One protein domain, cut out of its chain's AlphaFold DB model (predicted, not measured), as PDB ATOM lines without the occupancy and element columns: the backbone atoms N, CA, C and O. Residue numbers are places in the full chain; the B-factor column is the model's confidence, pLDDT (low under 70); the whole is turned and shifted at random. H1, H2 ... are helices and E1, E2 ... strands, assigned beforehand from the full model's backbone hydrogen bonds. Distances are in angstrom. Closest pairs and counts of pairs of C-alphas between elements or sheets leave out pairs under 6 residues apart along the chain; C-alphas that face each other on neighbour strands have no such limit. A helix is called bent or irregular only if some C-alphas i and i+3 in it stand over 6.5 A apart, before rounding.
ATOM      1  N   PHE A 112      32.556  13.190 -38.315       84.06
ATOM      2  CA  PHE A 112      32.283  14.283 -37.405       84.06
ATOM      3  C   PHE A 112      32.502  15.600 -38.151       84.06
ATOM      4  O   PHE A 112      33.456  15.709 -38.925       84.06
ATOM      5  N   LEU A 113      31.640  16.585 -37.915       85.38
ATOM      6  CA  LEU A 113      31.755  17.944 -38.440       85.38
ATOM      7  C   LEU A 113      31.322  18.930 -37.359       85.38
ATOM      8  O   LEU A 113      30.218  18.834 -36.826       85.38
ATOM      9  N   THR A 114      32.160  19.926 -37.080       86.31
ATOM     10  CA  THR A 114      31.748  21.092 -36.292       86.31
ATOM     11  C   THR A 114      31.439  22.255 -37.224       86.31
ATOM     12  O   THR A 114      32.311  22.743 -37.939       86.31
ATOM     13  N   LEU A 115      30.211  22.758 -37.180       85.81
ATOM     14  CA  LEU A 115      29.798  23.930 -37.942       85.81
ATOM     15  C   LEU A 115      29.513  25.084 -36.978       85.81
ATOM     16  O   LEU A 115      28.483  25.106 -36.307       85.81
ATOM     17  N   ARG A 116      30.427  26.054 -36.896       86.12
ATOM     18  CA  ARG A 116      30.303  27.230 -36.028       86.12
ATOM     19  C   ARG A 116      29.829  28.447 -36.815       86.12
ATOM     20  O   ARG A 116      30.627  29.271 -37.225       86.12
ATOM     21  N   ILE A 117      28.525  28.633 -36.952       82.88
ATOM     22  CA  ILE A 117      27.971  29.748 -37.726       82.88
ATOM     23  C   ILE A 117      27.956  31.034 -36.896       82.88
ATOM     24  O   ILE A 117      27.121  31.208 -36.004       82.88
ATOM     25  N   VAL A 118      28.835  31.985 -37.222       80.88
ATOM     26  CA  VAL A 118      28.817  33.323 -36.610       80.88
ATOM     27  C   VAL A 118      27.754  34.205 -37.273       80.88
ATOM     28  O   VAL A 118      27.987  34.893 -38.264       80.88
ATOM     29  N   MET A 119      26.557  34.237 -36.684       76.31
ATOM     30  CA  MET A 119      25.367  34.897 -37.236       76.31
ATOM     31  C   MET A 119      25.505  36.419 -37.409       76.31
ATOM     32  O   MET A 119      24.780  37.013 -38.206       76.31
ATOM     33  N   ASN A 120      26.409  37.084 -36.676       69.38
ATOM     34  CA  ASN A 120      26.537  38.547 -36.739       69.38
ATOM     35  C   ASN A 120      26.982  39.057 -38.119       69.38
ATOM     36  O   ASN A 120      26.632  40.181 -38.482       69.38
ATOM     37  N   TYR A 121      27.744  38.258 -38.873       60.12
ATOM     38  CA  TYR A 121      28.240  38.635 -40.201       60.12
ATOM     39  C   TYR A 121      27.130  38.620 -41.259       60.12
ATOM     40  O   TYR A 121      27.085  39.489 -42.126       60.12
ATOM     41  N   TYR A 122      26.161  37.717 -41.113       57.03
ATOM     42  CA  TYR A 122      25.067  37.521 -42.066       57.03
ATOM     43  C   TYR A 122      23.936  38.556 -41.947       57.03
ATOM     44  O   TYR A 122      23.115  38.698 -42.852       57.03
ATOM     45  N   PHE A 123      23.906  39.348 -40.870       55.56
ATOM     46  CA  PHE A 123      22.882  40.381 -40.674       55.56
ATOM     47  C   PHE A 123      23.001  41.585 -41.613       55.56
ATOM     48  O   PHE A 123      22.015  42.292 -41.815       55.56
ATOM     49  N   LYS A 124      24.191  41.844 -42.167       52.22
ATOM     50  CA  LYS A 124      24.403  42.959 -43.101       52.22
ATOM     51  C   LYS A 124      24.099  42.594 -44.560       52.22
ATOM     52  O   LYS A 124      23.923  43.508 -45.357       52.22
ATOM     53  N   SER A 125      24.005  41.306 -44.903       47.97
ATOM     54  CA  SER A 125      23.975  40.825 -46.294       47.97
ATOM     55  C   SER A 125      22.939  39.724 -46.560       47.97
ATOM     56  O   SER A 125      23.194  38.812 -47.338       47.97
ATOM     57  N   SER A 126      21.728  39.853 -46.004       49.41
ATOM     58  CA  SER A 126      20.555  38.987 -46.258       49.41
ATOM     59  C   SER A 126      20.657  37.545 -45.730       49.41
ATOM     60  O   SER A 126      21.097  36.629 -46.408       49.41
ATOM     61  N   ILE A 127      20.078  37.331 -44.544       52.22
ATOM     62  CA  ILE A 127      19.770  36.020 -43.933       52.22
ATOM     63  C   ILE A 127      18.834  35.156 -44.816       52.22
ATOM     64  O   ILE A 127      18.693  33.958 -44.595       52.22
ATOM     65  N   ASN A 128      18.213  35.745 -45.844       50.28
ATOM     66  CA  ASN A 128      17.170  35.114 -46.659       50.28
ATOM     67  C   ASN A 128      17.659  34.014 -47.612       50.28
ATOM     68  O   ASN A 128      16.843  33.401 -48.292       50.28
ATOM     69  N   SER A 129      18.955  33.731 -47.661       52.47
ATOM     70  CA  SER A 129      19.443  32.531 -48.327       52.47
ATOM     71  C   SER A 129      20.675  32.026 -47.597       52.47
ATOM     72  O   SER A 129      21.769  32.557 -47.795       52.47
ATOM     73  N   LEU A 130      20.527  30.960 -46.799       60.00
ATOM     74  CA  LEU A 130      21.642  30.017 -46.706       60.00
ATOM     75  C   LEU A 130      21.969  29.679 -48.156       60.00
ATOM     76  O   LEU A 130      21.057  29.375 -48.930       60.00
ATOM     77  N   ASP A 131      23.243  29.766 -48.514       65.69
ATOM     78  CA  ASP A 131      23.685  29.303 -49.816       65.69
ATOM     79  C   ASP A 131      23.153  27.865 -50.014       65.69
ATOM     80  O   ASP A 131      23.473  26.987 -49.204       65.69
ATOM     81  N   PRO A 132      22.325  27.592 -51.044       67.38
ATOM     82  CA  PRO A 132      21.862  26.241 -51.355       67.38
ATOM     83  C   PRO A 132      23.006  25.224 -51.449       67.38
ATOM     84  O   PRO A 132      22.788  24.028 -51.257       67.38
ATOM     85  N   ASN A 133      24.232  25.687 -51.704       67.69
ATOM     86  CA  ASN A 133      25.433  24.868 -51.684       67.69
ATOM     87  C   ASN A 133      25.750  24.286 -50.297       67.69
ATOM     88  O   ASN A 133      26.260  23.176 -50.246       67.69
ATOM     89  N   ILE A 134      25.406  24.944 -49.185       67.69
ATOM     90  CA  ILE A 134      25.583  24.403 -47.817       67.69
ATOM     91  C   ILE A 134      24.660  23.223 -47.594       67.69
ATOM     92  O   ILE A 134      25.086  22.185 -47.101       67.69
ATOM     93  N   VAL A 135      23.386  23.401 -47.955       72.25
ATOM     94  CA  VAL A 135      22.369  22.358 -47.835       72.25
ATOM     95  C   VAL A 135      22.824  21.151 -48.640       72.25
ATOM     96  O   VAL A 135      22.922  20.053 -48.107       72.25
ATOM     97  N   ARG A 136      23.218  21.371 -49.900       76.62
ATOM     98  CA  ARG A 136      23.772  20.308 -50.744       76.62
ATOM     99  C   ARG A 136      25.038  19.695 -50.159       76.62
ATOM    100  O   ARG A 136      25.193  18.489 -50.252       76.62
ATOM    101  N   ALA A 137      25.926  20.489 -49.567       77.06
ATOM    102  CA  ALA A 137      27.174  20.000 -48.997       77.06
ATOM    103  C   ALA A 137      26.931  19.079 -47.798       77.06
ATOM    104  O   ALA A 137      27.428  17.957 -47.780       77.06
ATOM    105  N   LEU A 138      26.109  19.512 -46.841       80.06
ATOM    106  CA  LEU A 138      25.746  18.704 -45.677       80.06
ATOM    107  C   LEU A 138      25.006  17.429 -46.092       80.06
ATOM    108  O   LEU A 138      25.323  16.350 -45.604       80.06
ATOM    109  N   LEU A 139      24.083  17.532 -47.050       83.25
ATOM    110  CA  LEU A 139      23.378  16.371 -47.594       83.25
ATOM    111  C   LEU A 139      24.259  15.507 -48.517       83.25
ATOM    112  O   LEU A 139      23.904  14.376 -48.816       83.25
ATOM    113  N   SER A 140      25.421  15.968 -48.974       81.88
ATOM    114  CA  SER A 140      26.316  15.137 -49.801       81.88
ATOM    115  C   SER A 140      27.142  14.133 -48.993       81.88
ATOM    116  O   SER A 140      27.824  13.294 -49.579       81.88
ATOM    117  N   ILE A 141      27.089  14.204 -47.659       82.38
ATOM    118  CA  ILE A 141      27.775  13.261 -46.775       82.38
ATOM    119  C   ILE A 141      27.119  11.886 -46.941       82.38
ATOM    120  O   ILE A 141      25.935  11.713 -46.653       82.38
ATOM    121  N   GLU A 142      27.889  10.909 -47.430       78.75
ATOM    122  CA  GLU A 142      27.392   9.551 -47.700       78.75
ATOM    123  C   GLU A 142      27.263   8.715 -46.419       78.75
ATOM    124  O   GLU A 142      26.343   7.914 -46.273       78.75
ATOM    125  N   GLN A 143      28.175   8.906 -45.463       78.88
ATOM    126  CA  GLN A 143      28.239   8.121 -44.230       78.88
ATOM    127  C   GLN A 143      27.361   8.726 -43.127       78.88
ATOM    128  O   GLN A 143      27.879   9.103 -42.083       78.88
ATOM    129  N   ARG A 144      26.046   8.831 -43.365       81.94
ATOM    130  CA  ARG A 144      25.093   9.509 -42.460       81.94
ATOM    131  C   ARG A 144      24.841   8.757 -41.144       81.94
ATOM    132  O   ARG A 144      24.717   9.390 -40.099       81.94
ATOM    133  N   GLU A 145      24.843   7.423 -41.158       84.25
ATOM    134  CA  GLU A 145      24.673   6.625 -39.936       84.25
ATOM    135  C   GLU A 145      25.864   6.821 -38.982       84.25
ATOM    136  O   GLU A 145      27.023   6.565 -39.337       84.25
ATOM    137  N   GLY A 146      25.577   7.284 -37.762       81.56
ATOM    138  CA  GLY A 146      26.591   7.576 -36.748       81.56
ATOM    139  C   GLY A 146      27.470   8.788 -37.071       81.56
ATOM    140  O   GLY A 146      28.479   8.989 -36.401       81.56
ATOM    141  N   PHE A 147      27.121   9.582 -38.090       86.88
ATOM    142  CA  PHE A 147      27.758  10.873 -38.342       86.88
ATOM    143  C   PHE A 147      27.403  11.858 -37.235       86.88
ATOM    144  O   PHE A 147      26.232  12.043 -36.921       86.88
ATOM    145  N   GLU A 148      28.396  12.524 -36.666       88.31
ATOM    146  CA  GLU A 148      28.207  13.496 -35.596       88.31
ATOM    147  C   GLU A 148      28.292  14.934 -36.135       88.31
ATOM    148  O   GLU A 148      29.341  15.386 -36.594       88.31
ATOM    149  N   LEU A 149      27.191  15.683 -36.051       89.31
ATOM    150  CA  LEU A 149      27.146  17.110 -36.374       89.31
ATOM    151  C   LEU A 149      27.107  17.940 -35.085       89.31
ATOM    152  O   LEU A 149      26.118  17.896 -34.351       89.31
ATOM    153  N   ASP A 150      28.151  18.734 -34.832       89.44
ATOM    154  CA  ASP A 150      28.184  19.754 -33.774       89.44
ATOM    155  C   ASP A 150      27.912  21.139 -34.373       89.44
ATOM    156  O   ASP A 150      28.794  21.800 -34.926       89.44
ATOM    157  N   LEU A 151      26.661  21.581 -34.283       89.75
ATOM    158  CA  LEU A 151      26.218  22.879 -34.771       89.75
ATOM    159  C   LEU A 151      26.305  23.932 -33.659       89.75
ATOM    160  O   LEU A 151      25.562  23.896 -32.677       89.75
ATOM    161  N   LYS A 152      27.156  24.939 -33.845       89.25
ATOM    162  CA  LYS A 152      27.308  26.073 -32.926       89.25
ATOM    163  C   LYS A 152      26.845  27.352 -33.596       89.25
ATOM    164  O   LYS A 152      27.571  27.941 -34.390       89.25
ATOM    165  N   LEU A 153      25.649  27.819 -33.261       87.44
ATOM    166  CA  LEU A 153      25.190  29.129 -33.709       87.44
ATOM    167  C   LEU A 153      25.745  30.188 -32.762       87.44
ATOM    168  O   LEU A 153      25.576  30.087 -31.553       87.44
ATOM    169  N   VAL A 154      26.413  31.209 -33.286       86.62
ATOM    170  CA  VAL A 154      27.135  32.194 -32.479       86.62
ATOM    171  C   VAL A 154      26.636  33.603 -32.763       86.62
ATOM    172  O   VAL A 154      26.572  34.035 -33.911       86.62
ATOM    173  N   GLN A 155      26.337  34.360 -31.710       81.06
ATOM    174  CA  GLN A 155      25.975  35.774 -31.766       81.06
ATOM    175  C   GLN A 155      26.817  36.603 -30.790       81.06
ATOM    176  O   GLN A 155      27.184  36.148 -29.718       81.06
ATOM    177  N   ALA A 156      27.111  37.849 -31.153       77.81
ATOM    178  CA  ALA A 156      27.719  38.853 -30.269       77.81
ATOM    179  C   ALA A 156      26.640  39.768 -29.682       77.81
ATOM    180  O   ALA A 156      26.826  40.414 -28.661       77.81
ATOM    181  N   THR A 157      25.479  39.830 -30.337       74.12
ATOM    182  CA  THR A 157      24.286  40.480 -29.796       74.12
ATOM    183  C   THR A 157      23.100  39.552 -29.982       74.12
ATOM    184  O   THR A 157      22.935  38.961 -31.048       74.12
ATOM    185  N   PHE A 158      22.279  39.409 -28.944       76.12
ATOM    186  CA  PHE A 158      21.108  38.542 -29.001       76.12
ATOM    187  C   PHE A 158      20.119  39.110 -30.005       76.12
ATOM    188  O   PHE A 158      19.565  40.198 -29.812       76.12
ATOM    189  N   ASN A 159      19.888  38.345 -31.063       77.06
ATOM    190  CA  ASN A 159      18.883  38.661 -32.051       77.06
ATOM    191  C   ASN A 159      18.047  37.418 -32.337       77.06
ATOM    192  O   ASN A 159      18.432  36.544 -33.116       77.06
ATOM    193  N   ILE A 160      16.881  37.383 -31.694       77.25
ATOM    194  CA  ILE A 160      15.940  36.270 -31.776       77.25
ATOM    195  C   ILE A 160      15.417  36.041 -33.197       77.25
ATOM    196  O   ILE A 160      15.188  34.903 -33.580       77.25
ATOM    197  N   ARG A 161      15.286  37.104 -34.003       77.00
ATOM    198  CA  ARG A 161      14.779  36.997 -35.376       77.00
ATOM    199  C   ARG A 161      15.761  36.263 -36.276       77.00
ATOM    200  O   ARG A 161      15.347  35.364 -36.988       77.00
ATOM    201  N   ALA A 162      17.053  36.589 -36.199       77.44
ATOM    202  CA  ALA A 162      18.046  35.800 -36.931       77.44
ATOM    203  C   ALA A 162      18.125  34.375 -36.441       77.44
ATOM    204  O   ALA A 162      18.247  33.479 -37.263       77.44
ATOM    205  N   LEU A 163      18.088  34.176 -35.123       80.56
ATOM    206  CA  LEU A 163      18.124  32.830 -34.579       80.56
ATOM    207  C   LEU A 163      16.961  32.005 -35.143       80.56
ATOM    208  O   LEU A 163      17.197  30.907 -35.624       80.56
ATOM    209  N   ALA A 164      15.749  32.569 -35.182       80.56
ATOM    210  CA  ALA A 164      14.584  31.918 -35.776       80.56
ATOM    211  C   ALA A 164      14.799  31.597 -37.254       80.56
ATOM    212  O   ALA A 164      14.642  30.450 -37.653       80.56
ATOM    213  N   SER A 165      15.260  32.570 -38.044       78.56
ATOM    214  CA  SER A 165      15.539  32.348 -39.462       78.56
ATOM    215  C   SER A 165      16.594  31.265 -39.699       78.56
ATOM    216  O   SER A 165      16.408  30.433 -40.577       78.56
ATOM    217  N   PHE A 166      17.681  31.232 -38.921       81.19
ATOM    218  CA  PHE A 166      18.699  30.180 -39.026       81.19
ATOM    219  C   PHE A 166      18.156  28.813 -38.608       81.19
ATOM    220  O   PHE A 166      18.461  27.818 -39.260       81.19
ATOM    221  N   VAL A 167      17.344  28.757 -37.550       84.62
ATOM    222  CA  VAL A 167      16.695  27.521 -37.102       84.62
ATOM    223  C   VAL A 167      15.768  26.983 -38.189       84.62
ATOM    224  O   VAL A 167      15.906  25.824 -38.565       84.62
ATOM    225  N   ASP A 168      14.876  27.809 -38.738       82.62
ATOM    226  CA  ASP A 168      13.931  27.387 -39.781       82.62
ATOM    227  C   ASP A 168      14.645  26.900 -41.048       82.62
ATOM    228  O   ASP A 168      14.198  25.965 -41.708       82.62
ATOM    229  N   LEU A 169      15.785  27.508 -41.357       80.56
ATOM    230  CA  LEU A 169      16.585  27.215 -42.535       80.56
ATOM    231  C   LEU A 169      17.423  25.940 -42.402       80.56
ATOM    232  O   LEU A 169      17.574  25.199 -43.371       80.56
ATOM    233  N   LEU A 170      17.958  25.667 -41.210       85.50
ATOM    234  CA  LEU A 170      18.733  24.455 -40.937       85.50
ATOM    235  C   LEU A 170      17.844  23.253 -40.613       85.50
ATOM    236  O   LEU A 170      18.255  22.125 -40.877       85.50
ATOM    237  N   ARG A 171      16.631  23.481 -40.090       88.00
ATOM    238  CA  ARG A 171      15.666  22.436 -39.718       88.00
ATOM    239  C   ARG A 171      15.516  21.331 -40.773       88.00
ATOM    240  O   ARG A 171      15.741  20.185 -40.399       88.00
ATOM    241  N   PRO A 172      15.194  21.602 -42.055       87.69
ATOM    242  CA  PRO A 172      14.982  20.525 -43.027       87.69
ATOM    243  C   PRO A 172      16.232  19.659 -43.228       87.69
ATOM    244  O   PRO A 172      16.131  18.438 -43.286       87.69
ATOM    245  N   VAL A 173      17.416  20.277 -43.263       87.38
ATOM    246  CA  VAL A 173      18.698  19.572 -43.438       87.38
ATOM    247  C   VAL A 173      19.016  18.712 -42.226       87.38
ATOM    248  O   VAL A 173      19.404  17.556 -42.350       87.38
ATOM    249  N   VAL A 174      18.846  19.287 -41.039       90.12
ATOM    250  CA  VAL A 174      19.115  18.614 -39.774       90.12
ATOM    251  C   VAL A 174      18.166  17.438 -39.571       90.12
ATOM    252  O   VAL A 174      18.612  16.366 -39.172       90.12
ATOM    253  N   GLN A 175      16.879  17.614 -39.870       90.25
ATOM    254  CA  GLN A 175      15.897  16.539 -39.797       90.25
ATOM    255  C   GLN A 175      16.242  15.407 -40.764       90.25
ATOM    256  O   GLN A 175      16.204  14.254 -40.355       90.25
ATOM    257  N   GLU A 176      16.628  15.713 -42.007       91.00
ATOM    258  CA  GLU A 176      17.058  14.691 -42.968       91.00
ATOM    259  C   GLU A 176      18.278  13.909 -42.458       91.00
ATOM    260  O   GLU A 176      18.243  12.683 -42.411       91.00
ATOM    261  N   LEU A 177      19.320  14.603 -41.988       90.56
ATOM    262  CA  LEU A 177      20.515  13.954 -41.442       90.56
ATOM    263  C   LEU A 177      20.188  13.048 -40.248       90.56
ATOM    264  O   LEU A 177      20.667  11.919 -40.175       90.56
ATOM    265  N   VAL A 178      19.370  13.529 -39.309       91.81
ATOM    266  CA  VAL A 178      18.998  12.767 -38.107       91.81
ATOM    267  C   VAL A 178      18.095  11.581 -38.447       91.81
ATOM    268  O   VAL A 178      18.265  10.512 -37.864       91.81
ATOM    269  N   ASN A 179      17.181  11.729 -39.411       91.25
ATOM    270  CA  ASN A 179      16.357  10.622 -39.903       91.25
ATOM    271  C   ASN A 179      17.211   9.498 -40.510       91.25
ATOM    272  O   ASN A 179      16.856   8.329 -40.377       91.25
ATOM    273  N   ASP A 180      18.361   9.847 -41.087       90.44
ATOM    274  CA  ASP A 180      19.337   8.899 -41.633       90.44
ATOM    275  C   ASP A 180      20.350   8.381 -40.593       90.44
ATOM    276  O   ASP A 180      21.335   7.726 -40.938       90.44
ATOM    277  N   GLY A 181      20.114   8.649 -39.306       90.25
ATOM    278  CA  GLY A 181      20.912   8.114 -38.205       90.25
ATOM    279  C   GLY A 181      22.102   8.978 -37.786       90.25
ATOM    280  O   GLY A 181      22.962   8.490 -37.046       90.25
ATOM    281  N   ALA A 182      22.171  10.241 -38.218       90.75
ATOM    282  CA  ALA A 182      23.159  11.181 -37.700       90.75
ATOM    283  C   ALA A 182      22.850  11.586 -36.249       90.75
ATOM    284  O   ALA A 182      21.699  11.713 -35.824       90.75
ATOM    285  N   VAL A 183      23.905  11.860 -35.488       91.19
ATOM    286  CA  VAL A 183      23.856  12.379 -34.125       91.19
ATOM    287  C   VAL A 183      24.042  13.890 -34.165       91.19
ATOM    288  O   VAL A 183      25.049  14.397 -34.653       91.19
ATOM    289  N   LEU A 184      23.079  14.623 -33.613       91.81
ATOM    290  CA  LEU A 184      23.124  16.080 -33.554       91.81
ATOM    291  C   LEU A 184      23.449  16.572 -32.144       91.81
ATOM    292  O   LEU A 184      22.723  16.284 -31.190       91.81
ATOM    293  N   THR A 185      24.457  17.432 -32.056       90.81
ATOM    294  CA  THR A 185      24.617  18.399 -30.967       90.81
ATOM    295  C   THR A 185      24.375  19.790 -31.535       90.81
ATOM    296  O   THR A 185      24.914  20.132 -32.584       90.81
ATOM    297  N   ALA A 186      23.544  20.599 -30.880       91.06
ATOM    298  CA  ALA A 186      23.270  21.950 -31.350       91.06
ATOM    299  C   ALA A 186      23.232  22.936 -30.189       91.06
ATOM    300  O   ALA A 186      22.444  22.785 -29.256       91.06
ATOM    301  N   THR A 187      24.068  23.967 -30.256       90.31
ATOM    302  CA  THR A 187      24.173  24.984 -29.211       90.31
ATOM    303  C   THR A 187      24.054  26.383 -29.792       90.31
ATOM    304  O   THR A 187      24.607  26.690 -30.850       90.31
ATOM    305  N   HIS A 188      23.331  27.258 -29.093       88.38
ATOM    306  CA  HIS A 188      23.389  28.695 -29.344       88.38
ATOM    307  C   HIS A 188      24.291  29.345 -28.304       88.38
ATOM    308  O   HIS A 188      24.124  29.134 -27.104       88.38
ATOM    309  N   VAL A 189      25.257  30.118 -28.787       86.94
ATOM    310  CA  VAL A 189      26.260  30.816 -27.991       86.94
ATOM    311  C   VAL A 189      26.110  32.317 -28.195       86.94
ATOM    312  O   VAL A 189      26.116  32.808 -29.326       86.94
ATOM    313  N   ILE A 190      26.028  33.064 -27.096       82.25
ATOM    314  CA  ILE A 190      26.091  34.528 -27.106       82.25
ATOM    315  C   ILE A 190      27.341  34.989 -26.372       82.25
ATOM    316  O   ILE A 190      27.507  34.663 -25.197       82.25
ATOM    317  N   TYR A 191      28.160  35.799 -27.037       78.94
ATOM    318  CA  TYR A 191      29.270  36.523 -26.423       78.94
ATOM    319  C   TYR A 191      28.827  37.930 -26.011       78.94
ATOM    320  O   TYR A 191      28.211  38.633 -26.809       78.94
ATOM    321  N   TYR A 192      29.118  38.335 -24.770       64.12
ATOM    322  CA  TYR A 192      28.677  39.630 -24.214       64.12
ATOM    323  C   TYR A 192      29.703  40.753 -24.350       64.12
ATOM    324  O   TYR A 192      29.358  41.925 -24.210       64.12
ATOM    325  N   ASP A 193      30.952  40.408 -24.634       58.03
ATOM    326  CA  ASP A 193      32.032  41.345 -24.883       58.03
ATOM    327  C   ASP A 193      32.827  40.904 -26.117       58.03
ATOM    328  O   ASP A 193      32.845  39.732 -26.502       58.03
ATOM    329  N   ASN A 194      33.512  41.855 -26.756       55.69
ATOM    330  CA  ASN A 194      34.432  41.535 -27.851       55.69
ATOM    331  C   ASN A 194      35.609  40.653 -27.375       55.69
ATOM    332  O   ASN A 194      36.337  40.110 -28.203       55.69
ATOM    333  N   SER A 195      35.795  40.488 -26.058       54.75
ATOM    334  CA  SER A 195      36.794  39.599 -25.460       54.75
ATOM    335  C   SER A 195      36.349  38.136 -25.338       54.75
ATOM    336  O   SER A 195      37.154  37.315 -24.911       54.75
ATOM    337  N   HIS A 196      35.131  37.779 -25.774       59.72
ATOM    338  CA  HIS A 196      34.588  36.411 -25.747       59.72
ATOM    339  C   HIS A 196      34.565  35.761 -24.346       59.72
ATOM    340  O   HIS A 196      34.456  34.539 -24.219       59.72
ATOM    341  N   THR A 197      34.674  36.559 -23.285       57.16
ATOM    342  CA  THR A 197      34.957  36.092 -21.918       57.16
ATOM    343  C   THR A 197      33.706  35.683 -21.161       57.16
ATOM    344  O   THR A 197      33.747  34.792 -20.313       57.16
ATOM    345  N   ILE A 198      32.576  36.309 -21.477       61.84
ATOM    346  CA  ILE A 198      31.275  35.947 -20.925       61.84
ATOM    347  C   ILE A 198      30.483  35.295 -22.054       61.84
ATOM    348  O   ILE A 198      30.234  35.927 -23.085       61.84
ATOM    349  N   LYS A 199      30.097  34.032 -21.850       74.19
ATOM    350  CA  LYS A 199      29.312  33.240 -22.798       74.19
ATOM    351  C   LYS A 199      28.027  32.732 -22.153       74.19
ATOM    352  O   LYS A 199      28.048  32.229 -21.030       74.19
ATOM    353  N   LEU A 200      26.914  32.870 -22.864       75.75
ATOM    354  CA  LEU A 200      25.683  32.139 -22.573       75.75
ATOM    355  C   LEU A 200      25.572  31.043 -23.622       75.75
ATOM    356  O   LEU A 200      25.609  31.351 -24.809       75.75
ATOM    357  N   GLU A 201      25.446  29.801 -23.176       81.88
ATOM    358  CA  GLU A 201      25.322  28.628 -24.036       81.88
ATOM    359  C   GLU A 201      24.081  27.846 -23.626       81.88
ATOM    360  O   GLU A 201      23.840  27.653 -22.431       81.88
ATOM    361  N   TRP A 202      23.294  27.398 -24.599       84.56
ATOM    362  CA  TRP A 202      22.204  26.463 -24.340       84.56
ATOM    363  C   TRP A 202      21.923  25.566 -25.541       84.56
ATOM    364  O   TRP A 202      22.262  25.898 -26.678       84.56
ATOM    365  N   ASP A 203      21.306  24.422 -25.252       85.62
ATOM    366  CA  ASP A 203      20.891  23.425 -26.238       85.62
ATOM    367  C   ASP A 203      19.702  23.960 -27.060       85.62
ATOM    368  O   ASP A 203      18.679  24.366 -26.501       85.62
ATOM    369  N   ILE A 204      19.853  23.973 -28.386       87.00
ATOM    370  CA  ILE A 204      18.809  24.355 -29.355       87.00
ATOM    371  C   ILE A 204      18.379  23.188 -30.251       87.00
ATOM    372  O   ILE A 204      17.654  23.386 -31.223       87.00
ATOM    373  N   ARG A 205      18.811  21.964 -29.952       89.06
ATOM    374  CA  ARG A 205      18.484  20.761 -30.726       89.06
ATOM    375  C   ARG A 205      16.986  20.568 -30.885       89.06
ATOM    376  O   ARG A 205      16.534  20.274 -31.983       89.06
ATOM    377  N   SER A 206      16.208  20.769 -29.824       85.69
ATOM    378  CA  SER A 206      14.750  20.630 -29.898       85.69
ATOM    379  C   SER A 206      14.127  21.618 -30.891       85.69
ATOM    380  O   SER A 206      13.250  21.223 -31.643       85.69
ATOM    381  N   ALA A 207      14.662  22.839 -31.010       85.75
ATOM    382  CA  ALA A 207      14.212  23.834 -31.991       85.75
ATOM    383  C   ALA A 207      14.452  23.403 -33.451       85.75
ATOM    384  O   ALA A 207      13.723  23.798 -34.367       85.75
ATOM    385  N   LEU A 208      15.510  22.616 -33.665       87.56
ATOM    386  CA  LEU A 208      15.904  22.088 -34.971       87.56
ATOM    387  C   LEU A 208      15.205  20.770 -35.315       87.56
ATOM    388  O   LEU A 208      15.158  20.415 -36.487       87.56
ATOM    389  N   LEU A 209      14.678  20.049 -34.325       87.25
ATOM    390  CA  LEU A 209      14.013  18.762 -34.531       87.25
ATOM    391  C   LEU A 209      12.486  18.870 -34.491       87.25
ATOM    392  O   LEU A 209      11.819  18.156 -35.235       87.25
ATOM    393  N   ASP A 210      11.940  19.780 -33.687       81.81
ATOM    394  CA  ASP A 210      10.508  19.931 -33.441       81.81
ATOM    395  C   ASP A 210      10.038  21.354 -33.779       81.81
ATOM    396  O   ASP A 210      10.465  22.346 -33.184       81.81
ATOM    397  N   SER A 211       9.128  21.462 -34.748       67.06
ATOM    398  CA  SER A 211       8.538  22.735 -35.175       67.06
ATOM    399  C   SER A 211       7.511  23.300 -34.191       67.06
ATOM    400  O   SER A 211       7.099  24.446 -34.346       67.06
ATOM    401  N   THR A 212       7.058  22.503 -33.221       63.91
ATOM    402  CA  THR A 212       6.068  22.902 -32.206       63.91
ATOM    403  C   THR A 212       6.703  23.400 -30.910       63.91
ATOM    404  O   THR A 212       6.010  23.875 -30.011       63.91
ATOM    405  N   ASP A 213       8.028  23.321 -30.816       65.38
ATOM    406  CA  ASP A 213       8.773  23.684 -29.626       65.38
ATOM    407  C   ASP A 213       8.803  25.208 -29.409       65.38
ATOM    408  O   ASP A 213       9.235  25.978 -30.269       65.38
ATOM    409  N   PHE A 214       8.417  25.656 -28.210       68.88
ATOM    410  CA  PHE A 214       8.488  27.059 -27.775       68.88
ATOM    411  C   PHE A 214       9.924  27.454 -27.390       68.88
ATOM    412  O   PHE A 214      10.201  28.034 -26.337       68.88
ATOM    413  N   TRP A 215      10.889  27.125 -28.246       74.25
ATOM    414  CA  TRP A 215      12.304  27.397 -28.010       74.25
ATOM    415  C   TRP A 215      12.587  28.901 -27.889       74.25
ATOM    416  O   TRP A 215      13.511  29.299 -27.175       74.25
ATOM    417  N   ALA A 216      11.757  29.737 -28.524       71.06
ATOM    418  CA  ALA A 216      11.825  31.186 -28.415       71.06
ATOM    419  C   ALA A 216      11.637  31.656 -26.963       71.06
ATOM    420  O   ALA A 216      12.416  32.485 -26.495       71.06
ATOM    421  N   ASP A 217      10.695  31.081 -26.210       72.75
ATOM    422  CA  ASP A 217      10.439  31.450 -24.809       72.75
ATOM    423  C   ASP A 217      11.607  31.072 -23.893       72.75
ATOM    424  O   ASP A 217      11.975  31.825 -22.982       72.75
ATOM    425  N   ARG A 218      12.258  29.936 -24.171       70.88
ATOM    426  CA  ARG A 218      13.500  29.542 -23.486       70.88
ATOM    427  C   ARG A 218      14.648  30.490 -23.817       70.88
ATOM    428  O   ARG A 218      15.354  30.922 -22.905       70.88
ATOM    429  N   ALA A 219      14.790  30.880 -25.083       70.19
ATOM    430  CA  ALA A 219      15.785  31.858 -25.513       70.19
ATOM    431  C   ALA A 219      15.551  33.235 -24.860       70.19
ATOM    432  O   ALA A 219      16.494  33.854 -24.362       70.19
ATOM    433  N   PHE A 220      14.299  33.697 -24.779       71.81
ATOM    434  CA  PHE A 220      13.930  34.935 -24.086       71.81
ATOM    435  C   PHE A 220      14.204  34.866 -22.583       71.81
ATOM    436  O   PHE A 220      14.762  35.809 -22.021       71.81
ATOM    437  N   SER A 221      13.861  33.751 -21.937       73.88
ATOM    438  CA  SER A 221      14.122  33.535 -20.509       73.88
ATOM    439  C   SER A 221      15.621  33.560 -20.205       73.88
ATOM    440  O   SER A 221      16.052  34.218 -19.253       73.88
ATOM    441  N   ALA A 222      16.433  32.919 -21.050       69.25
ATOM    442  CA  ALA A 222      17.885  32.916 -20.925       69.25
ATOM    443  C   ALA A 222      18.480  34.323 -21.134       69.25
ATOM    444  O   ALA A 222      19.289  34.785 -20.324       69.25
ATOM    445  N   ALA A 223      18.010  35.061 -22.144       68.81
ATOM    446  CA  ALA A 223      18.423  36.443 -22.385       68.81
ATOM    447  C   ALA A 223      18.017  37.392 -21.235       68.81
ATOM    448  O   ALA A 223      18.781  38.283 -20.849       68.81
ATOM    449  N   ALA A 224      16.836  37.191 -20.640       71.94
ATOM    450  CA  ALA A 224      16.356  37.965 -19.497       71.94
ATOM    451  C   ALA A 224      17.177  37.705 -18.222       71.94
ATOM    452  O   ALA A 224      17.507  38.652 -17.500       71.94
ATOM    453  N   LEU A 225      17.545  36.444 -17.962       68.94
ATOM    454  CA  LEU A 225      18.417  36.059 -16.848       68.94
ATOM    455  C   LEU A 225      19.772  36.773 -16.942       68.94
ATOM    456  O   LEU A 225      20.289  37.297 -15.956       68.94
ATOM    457  N   VAL A 226      20.321  36.852 -18.152       63.12
ATOM    458  CA  VAL A 226      21.598  37.517 -18.388       63.12
ATOM    459  C   VAL A 226      21.491  39.030 -18.249       63.12
ATOM    460  O   VAL A 226      22.330  39.630 -17.573       63.12
ATOM    461  N   ARG A 227      20.439  39.656 -18.787       65.94
ATOM    462  CA  ARG A 227      20.191  41.093 -18.580       65.94
ATOM    463  C   ARG A 227      20.194  41.457 -17.092       65.94
ATOM    464  O   ARG A 227      20.731  42.498 -16.723       65.94
ATOM    465  N   ARG A 228      19.612  40.602 -16.240       67.69
ATOM    466  CA  ARG A 228      19.616  40.788 -14.778       67.69
ATOM    467  C   ARG A 228      21.008  40.639 -14.166       67.69
ATOM    468  O   ARG A 228      21.313  41.348 -13.215       67.69
ATOM    469  N   ARG A 229      21.834  39.727 -14.686       65.56
ATOM    470  CA  ARG A 229      23.144  39.388 -14.114       65.56
ATOM    471  C   ARG A 229      24.271  40.342 -14.524       65.56
ATOM    472  O   ARG A 229      25.194  40.514 -13.739       65.56
ATOM    473  N   TYR A 230      24.200  40.959 -15.707       63.00
ATOM    474  CA  TYR A 230      25.330  41.713 -16.277       63.00
ATOM    475  C   TYR A 230      25.033  43.180 -16.651       63.00
ATOM    476  O   TYR A 230      25.938  43.883 -17.088       63.00
ATOM    477  N   GLY A 231      23.813  43.685 -16.437       58.59
ATOM    478  CA  GLY A 231      23.483  45.086 -16.739       58.59
ATOM    479  C   GLY A 231      23.301  45.371 -18.238       58.59
ATOM    480  O   GLY A 231      23.438  44.486 -19.073       58.59
ATOM    481  N   SER A 232      22.868  46.595 -18.567       50.59
ATOM    482  CA  SER A 232      22.188  47.006 -19.813       50.59
ATOM    483  C   SER A 232      22.646  46.318 -21.108       50.59
ATOM    484  O   SER A 232      23.647  46.677 -21.723       50.59
TER     485      SER A 232
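Overview. This is residues 112 to 232 of the 243 residues of an uncharacterized protein of Corynespora cassiicola Philippines (UniProt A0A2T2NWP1). A twisted sheet of four strands forms a wall, with helices over one face and the other face bare: H3b and H4 are over E3, H5 is over the edge strand E4, and H2 packs beside H3b. H3 is bent steeply, and its arm H3a only grazes the sheet. The 121 printed residues hold five named helices and four named strands, in the order E1 H1 H2 E2 H3 E3 E4 H4 H5. The sheet is mixed, in the order E1 E2 E3 E4, and the class is mixed, helices and strands. The whole is compact, with a radius of gyration of the C-alphas of 14.8 A, and elongated, spanning 47 by 28 by 26 A.

Arrangement. E2, residues 148 to 155, is parallel to E1, residues 112 to 118, at 11 degrees, with N 115 and O 150 2.8 A apart. E2 is also parallel to E3, residues 183 to 191, at 17 degrees, with N 151 and O 185 2.8 A apart. E3 and E4, residues 199 to 203, form an antiparallel hairpin at 153 degrees, with N 190 and O 200 2.9 A apart. H3, residues 160 to 179, was assigned as one helix by its hydrogen bonds but is bent, C-alphas 169 and 172 being 6.9 A apart; its arms H3a, residues 160 to 169, and H3b, residues 172 to 179, stand at a steep tilt of 59 degrees. H3b lies over E3, at a height over the sheet of 9.8 A, and runs along the strands, at 9 degrees to E3 on the local plane. H4, residues 205 to 209, is on the same face, over E3 at a height of 7.9 A, and touches H3b, the closest C-alphas being those of Gln 175 and Leu 209, 6.0 A apart. H5, residues 215 to 230, is on that face too, at a height of 10.3 A, and only just over E4 alone: 9 of its 16 C-alphas fall on E4 and 2 on E3. With residues 216 to 219 alone, H5 only just touches H3a, with 3 pairs of C-alphas within 8 A, the closest being Ile 160 and Ala 216 at 7.4 A. H2, residues 132 to 139, is not on the sheet but touches H3b, the same way at a shallow tilt of 5 degrees, the closest C-alphas being those of Val 135 and Val 173, 6.4 A apart. H1, residues 119 to 122, only grazes the sheet with residues 119 to 121. E1, H1, H2, E2 and E2, H3, E3 are strand-helix-strand units, two parallel neighbour strands with helices between, each with a right-handed crossover. H2, H3a, H3b, H4 and H5 have every O i to N i+4 pair within hydrogen-bond range; H1 is too short for one.

Along the chain. E1 begins at C-alpha 112 (32.283, 14.283, -37.405) and is 19.4 A long. E2 is 22.7 A, E3 25.9 A and E4 13.4 A long. H3a measures 14.1 A and H3b 10.5 A. H5 is 22.6 A long and ends at C-alpha 230 (25.330, 41.713, -16.277).

Size, cuts and confidence. The C-alphas farthest apart are those of Glu 142 and Gly 231, 47.3 A. The printed part has no cut and no long link. Its mean pLDDT is 76.5; residues 120 to 134, 192 to 198, 211 to 214, 222 to 223 and 225 to 232 are under 70.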